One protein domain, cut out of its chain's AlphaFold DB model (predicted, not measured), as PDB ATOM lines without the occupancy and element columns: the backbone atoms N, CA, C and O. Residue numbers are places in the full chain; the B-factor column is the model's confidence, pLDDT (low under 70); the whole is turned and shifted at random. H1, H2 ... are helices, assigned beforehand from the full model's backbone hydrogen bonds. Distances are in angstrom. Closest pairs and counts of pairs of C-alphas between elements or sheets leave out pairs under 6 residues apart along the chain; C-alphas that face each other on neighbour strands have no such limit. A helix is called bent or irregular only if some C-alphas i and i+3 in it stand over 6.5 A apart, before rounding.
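What this domain is: This is residues 2 to 47 of the 143 residues of a protein of Glycine max (UniProt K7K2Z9). One longer helix, H1, makes one side of a small compact body, and the rest of the printed part is mostly loop, with a single short turn of helix, H2, on the opposite side. Residues 2 to 11 run between these two sides before H1 begins, residues 27 to 37 cross over from the end of H1 to H2, and residues 42 to 47 fold back from H2 towards Ile 2. The printed part has 46 residues with two named helices, H1 then H2, and no named strand. The class is all helix, though under half of the residues, 19 of 46, are in named elements. The whole is compact, with a radius of gyration of the C-alphas of 10.0 A, and rounded, with spans of 27 by 21 by 17 A.

Where its parts are: H1 is residues 12 to 26, Gly 12 to His 26, and measures 21.0 A from first to last C-alpha. It begins with C-alpha 12 at (17.025, 31.501, -26.676) and ends with C-alpha 26 at (8.151, 48.401, -35.384). H2 is residues 38 to 41, Lys 38 to Ser 41, and ends with C-alpha 41 at (1.711, 27.771, -22.049).

How they stand to each other: H1 and H2 are apart, with no C-alpha of the one within 8 A of the other. In H1 every O i to N i+4 pair is within hydrogen-bond range. H2, with four residues, is too short for such a pair, and its one O i to N i+3 pair is within range. Neither helix is bent.

The domain as a whole: The C-alphas of Ile 25 and Glu 42, the two farthest apart, are separated by 27.5 A. Those of Ile 2 and Leu 47, the first and last printed, are 7.6 A apart. The link from H1 to H2 is long, with 11 residues. The printed part has no cut. Its mean pLDDT is 85.6, and no printed residue is under 70.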
ATOM      1  N   ILE A   2       4.270  37.891 -34.692       85.25
ATOM      2  CA  ILE A   2       4.939  37.522 -33.431       85.25
ATOM      3  C   ILE A   2       5.387  38.746 -32.622       85.25
ATOM      4  O   ILE A   2       5.117  38.815 -31.424       85.25
ATOM      5  N   ALA A   3       5.952  39.760 -33.286       85.81
ATOM      6  CA  ALA A   3       6.406  40.998 -32.645       85.81
ATOM      7  C   ALA A   3       5.301  41.739 -31.868       85.81
ATOM      8  O   ALA A   3       5.583  42.353 -30.845       85.81
ATOM      9  N   HIS A   4       4.038  41.626 -32.296       83.75
ATOM     10  CA  HIS A   4       2.890  42.252 -31.627       83.75
ATOM     11  C   HIS A   4       2.344  41.444 -30.438       83.75
ATOM     12  O   HIS A   4       1.418  41.894 -29.768       83.75
ATOM     13  N   SER A   5       2.857  40.237 -30.194       86.38
ATOM     14  CA  SER A   5       2.451  39.412 -29.053       86.38
ATOM     15  C   SER A   5       3.336  39.687 -27.847       86.38
ATOM     16  O   SER A   5       4.542  39.847 -28.024       86.38
ATOM     17  N   LEU A   6       2.775  39.648 -26.631       88.38
ATOM     18  CA  LEU A   6       3.514  39.793 -25.365       88.38
ATOM     19  C   LEU A   6       4.331  38.541 -24.966       88.38
ATOM     20  O   LEU A   6       4.652  38.326 -23.798       88.38
ATOM     21  N   CYS A   7       4.659  37.705 -25.946       89.38
ATOM     22  CA  CYS A   7       5.217  36.379 -25.749       89.38
ATOM     23  C   CYS A   7       6.738  36.349 -25.880       89.38
ATOM     24  O   CYS A   7       7.318  37.076 -26.694       89.38
ATOM     25  N   GLU A   8       7.355  35.448 -25.122       88.12
ATOM     26  CA  GLU A   8       8.719  34.975 -25.355       88.12
ATOM     27  C   GLU A   8       8.692  33.616 -26.064       88.12
ATOM     28  O   GLU A   8       7.791  32.798 -25.845       88.12
ATOM     29  N   PHE A   9       9.679  33.399 -26.932       87.31
ATOM     30  CA  PHE A   9       9.802  32.227 -27.796       87.31
ATOM     31  C   PHE A   9      11.062  31.429 -27.444       87.31
ATOM     32  O   PHE A   9      11.908  31.880 -26.672       87.31
ATOM     33  N   ALA A  10      11.130  30.187 -27.922       82.19
ATOM     34  CA  ALA A  10      12.112  29.207 -27.462       82.19
ATOM     35  C   ALA A  10      13.483  29.291 -28.166       82.19
ATOM     36  O   ALA A  10      14.343  28.459 -27.886       82.19
ATOM     37  N   GLY A  11      13.725  30.274 -29.037       81.62
ATOM     38  CA  GLY A  11      14.984  30.465 -29.769       81.62
ATOM     39  C   GLY A  11      16.138  31.035 -28.935       81.62
ATOM     40  O   GLY A  11      17.181  31.397 -29.475       81.62
ATOM     41  N   GLY A  12      15.977  31.106 -27.611       88.06
ATOM     42  CA  GLY A  12      17.025  31.501 -26.676       88.06
ATOM     43  C   GLY A  12      17.353  32.995 -26.702       88.06
ATOM     44  O   GLY A  12      16.572  33.834 -27.144       88.06
ATOM     45  N   GLU A  13      18.533  33.332 -26.181       88.81
ATOM     46  CA  GLU A  13      18.961  34.722 -25.976       88.81
ATOM     47  C   GLU A  13      19.195  35.500 -27.277       88.81
ATOM     48  O   GLU A  13      19.056  36.723 -27.290       88.81
ATOM     49  N   GLU A  14      19.558  34.809 -28.358       87.69
ATOM     50  CA  GLU A  14      19.760  35.421 -29.673       87.69
ATOM     51  C   GLU A  14      18.424  35.867 -30.276       87.69
ATOM     52  O   GLU A  14      18.255  37.056 -30.553       87.69
ATOM     53  N   GLU A  15      17.442  34.957 -30.352       86.25
ATOM     54  CA  GLU A  15      16.086  35.287 -30.807       86.25
ATOM     55  C   GLU A  15      15.465  36.385 -29.936       86.25
ATOM     56  O   GLU A  15      14.850  37.314 -30.457       86.25
ATOM     57  N   ARG A  16      15.653  36.319 -28.610       88.00
ATOM     58  CA  ARG A  16      15.113  37.318 -27.682       88.00
ATOM     59  C   ARG A  16      15.624  38.723 -28.008       88.00
ATOM     60  O   ARG A  16      14.816  39.641 -28.123       88.00
ATOM     61  N   LYS A  17      16.937  38.887 -28.199       89.12
ATOM     62  CA  LYS A  17      17.551  40.185 -28.533       89.12
ATOM     63  C   LYS A  17      17.120  40.695 -29.902       89.12
ATOM     64  O   LYS A  17      16.839  41.882 -30.047       89.12
ATOM     65  N   GLU A  18      17.069  39.816 -30.899       88.25
ATOM     66  CA  GLU A  18      16.645  40.195 -32.246       88.25
ATOM     67  C   GLU A  18      15.175  40.633 -32.263       88.25
ATOM     68  O   GLU A  18      14.833  41.677 -32.825       88.25
ATOM     69  N   LEU A  19      14.304  39.878 -31.591       87.12
ATOM     70  CA  LEU A  19      12.887  40.196 -31.484       87.12
ATOM     71  C   LEU A  19      12.645  41.475 -30.669       87.12
ATOM     72  O   LEU A  19      11.761  42.255 -31.022       87.12
ATOM     73  N   GLU A  20      13.420  41.717 -29.607       87.94
ATOM     74  CA  GLU A  20      13.402  42.977 -28.849       87.94
ATOM     75  C   GLU A  20      13.779  44.170 -29.735       87.94
ATOM     76  O   GLU A  20      13.003  45.122 -29.822       87.94
ATOM     77  N   ALA A  21      14.892  44.088 -30.470       89.19
ATOM     78  CA  ALA A  21      15.312  45.144 -31.393       89.19
ATOM     79  C   ALA A  21      14.259  45.407 -32.484       89.19
ATOM     80  O   ALA A  21      13.936  46.556 -32.793       89.19
ATOM     81  N   TYR A  22      13.658  44.347 -33.032       87.62
ATOM     82  CA  TYR A  22      12.573  44.474 -34.003       87.62
ATOM     83  C   TYR A  22      11.346  45.182 -33.397       87.62
ATOM     84  O   TYR A  22      10.740  46.047 -34.034       87.62
ATOM     85  N   ARG A  23      10.967  44.839 -32.159       87.88
ATOM     86  CA  ARG A  23       9.826  45.442 -31.447       87.88
ATOM     87  C   ARG A  23      10.038  46.921 -31.152       87.88
ATOM     88  O   ARG A  23       9.098  47.689 -31.320       87.88
ATOM     89  N   GLU A  24      11.241  47.334 -30.764       88.31
ATOM     90  CA  GLU A  24      11.562  48.750 -30.535       88.31
ATOM     91  C   GLU A  24      11.341  49.611 -31.783       88.31
ATOM     92  O   GLU A  24      10.826  50.723 -31.683       88.31
ATOM     93  N   ILE A  25      11.668  49.077 -32.960       87.81
ATOM     94  CA  ILE A  25      11.524  49.790 -34.232       87.81
ATOM     95  C   ILE A  25      10.067  49.779 -34.708       87.81
ATOM     96  O   ILE A  25       9.531  50.809 -35.115       87.81
ATOM     97  N   HIS A  26       9.423  48.610 -34.688       83.88
ATOM     98  CA  HIS A  26       8.151  48.401 -35.384       83.88
ATOM     99  C   HIS A  26       6.916  48.471 -34.481       83.88
ATOM    100  O   HIS A  26       5.816  48.724 -34.975       83.88
ATOM    101  N   VAL A  27       7.060  48.245 -33.170       85.25
ATOM    102  CA  VAL A  27       5.944  48.226 -32.209       85.25
ATOM    103  C   VAL A  27       6.329  48.875 -30.862       85.25
ATOM    104  O   VAL A  27       6.120  48.276 -29.801       85.25
ATOM    105  N   PRO A  28       6.834  50.125 -30.861       83.81
ATOM    106  CA  PRO A  28       7.414  50.759 -29.671       83.81
ATOM    107  C   PRO A  28       6.431  50.883 -28.500       83.81
ATOM    108  O   PRO A  28       6.828  50.866 -27.338       83.81
ATOM    109  N   THR A  29       5.128  50.969 -28.781       83.88
ATOM    110  CA  THR A  29       4.080  51.058 -27.753       83.88
ATOM    111  C   THR A  29       4.014  49.812 -26.866       83.88
ATOM    112  O   THR A  29       3.656  49.920 -25.696       83.88
ATOM    113  N   LEU A  30       4.357  48.632 -27.399       79.69
ATOM    114  CA  LEU A  30       4.354  47.379 -26.635       79.69
ATOM    115  C   LEU A  30       5.683  47.123 -25.915       79.69
ATOM    116  O   LEU A  30       5.688  46.368 -24.948       79.69
ATOM    117  N   SER A  31       6.777  47.778 -26.317       73.62
ATOM    118  CA  SER A  31       8.108  47.632 -25.701       73.62
ATOM    119  C   SER A  31       8.165  48.025 -24.223       73.62
ATOM    120  O   SER A  31       9.079  47.622 -23.512       73.62
ATOM    121  N   LEU A  32       7.173  48.777 -23.744       75.12
ATOM    122  CA  LEU A  32       7.044  49.187 -22.344       75.12
ATOM    123  C   LEU A  32       6.352  48.135 -21.459       75.12
ATOM    124  O   LEU A  32       6.299  48.292 -20.239       75.12
ATOM    125  N   LEU A  33       5.782  47.087 -22.059       81.38
ATOM    126  CA  LEU A  33       5.070  46.024 -21.356       81.38
ATOM    127  C   LEU A  33       5.995  44.837 -21.073       81.38
ATOM    128  O   LEU A  33       6.968  44.586 -21.779       81.38
ATOM    129  N   LYS A  34       5.679  44.084 -20.016       79.12
ATOM    130  CA  LYS A  34       6.480  42.927 -19.611       79.12
ATOM    131  C   LYS A  34       6.139  41.703 -20.462       79.12
ATOM    132  O   LYS A  34       4.995  41.246 -20.455       79.12
ATOM    133  N   TRP A  35       7.146  41.152 -21.131       79.38
ATOM    134  CA  TRP A  35       7.051  39.904 -21.889       79.38
ATOM    135  C   TRP A  35       6.981  38.695 -20.949       79.38
ATOM    136  O   TRP A  35       7.514  38.720 -19.835       79.38
ATOM    137  N   THR A  36       6.267  37.644 -21.357       80.56
ATOM    138  CA  THR A  36       6.081  36.458 -20.515       80.56
ATOM    139  C   THR A  36       6.002  35.163 -21.314       80.56
ATOM    140  O   THR A  36       5.387  35.088 -22.378       80.56
ATOM    141  N   THR A  37       6.558  34.101 -20.737       81.81
ATOM    142  CA  THR A  37       6.396  32.717 -21.202       81.81
ATOM    143  C   THR A  37       5.026  32.128 -20.850       81.81
ATOM    144  O   THR A  37       4.595  31.156 -21.471       81.81
ATOM    145  N   LYS A  38       4.291  32.724 -19.897       87.25
ATOM    146  CA  LYS A  38       3.008  32.196 -19.405       87.25
ATOM    147  C   LYS A  38       1.945  32.133 -20.503       87.25
ATOM    148  O   LYS A  38       1.304  31.099 -20.671       87.25
ATOM    149  N   LEU A  39       1.821  33.195 -21.301       87.69
ATOM    150  CA  LEU A  39       0.859  33.263 -22.409       87.69
ATOM    151  C   LEU A  39       1.041  32.107 -23.402       87.69
ATOM    152  O   LEU A  39       0.072  31.605 -23.965       87.69
ATOM    153  N   ARG A  40       2.285  31.650 -23.585       87.25
ATOM    154  CA  ARG A  40       2.607  30.565 -24.512       87.25
ATOM    155  C   ARG A  40       2.092  29.229 -23.995       87.25
ATOM    156  O   ARG A  40       1.489  28.483 -24.757       87.25
ATOM    157  N   SER A  41       2.258  28.971 -22.697       86.50
ATOM    158  CA  SER A  41       1.711  27.771 -22.049       86.50
ATOM    159  C   SER A  41       0.178  27.721 -22.047       86.50
ATOM    160  O   SER A  41      -0.396  26.638 -22.023       86.50
ATOM    161  N   GLU A  42      -0.480  28.879 -22.128       89.38
ATOM    162  CA  GLU A  42      -1.941  29.004 -22.204       89.38
ATOM    163  C   GLU A  42      -2.473  28.962 -23.650       89.38
ATOM    164  O   GLU A  42      -3.679  29.057 -23.863       89.38
ATOM    165  N   GLY A  43      -1.598  28.826 -24.655       86.56
ATOM    166  CA  GLY A  43      -1.992  28.810 -26.067       86.56
ATOM    167  C   GLY A  43      -2.419  30.177 -26.616       86.56
ATOM    168  O   GLY A  43      -3.081  30.247 -27.645       86.56
ATOM    169  N   LEU A  44      -2.044  31.269 -25.943       87.00
ATOM    170  CA  LEU A  44      -2.404  32.647 -26.311       87.00
ATOM    171  C   LEU A  44      -1.337  33.342 -27.170       87.00
ATOM    172  O   LEU A  44      -1.478  34.516 -27.518       87.00
ATOM    173  N   CYS A  45      -0.252  32.639 -27.494       89.56
ATOM    174  CA  CYS A  45       0.823  33.153 -28.331       89.56
ATOM    175  C   CYS A  45       0.668  32.702 -29.778       89.56
ATOM    176  O   CYS A  45       0.231  31.577 -30.026       89.56
ATOM    177  N   PRO A  46       1.083  33.542 -30.737       89.94
ATOM    178  CA  PRO A  46       1.114  33.123 -32.116       89.94
ATOM    179  C   PRO A  46       2.157  32.028 -32.343       89.94
ATOM    180  O   PRO A  46       3.158  31.962 -31.629       89.94
ATOM    181  N   LEU A  47       1.947  31.203 -33.366       88.31
ATOM    182  CA  LEU A  47       2.946  30.228 -33.800       88.31
ATOM    183  C   LEU A  47       4.149  30.937 -34.430       88.31
ATOM    184  O   LEU A  47       3.984  31.919 -35.164       88.31
TER     185      LEU A  47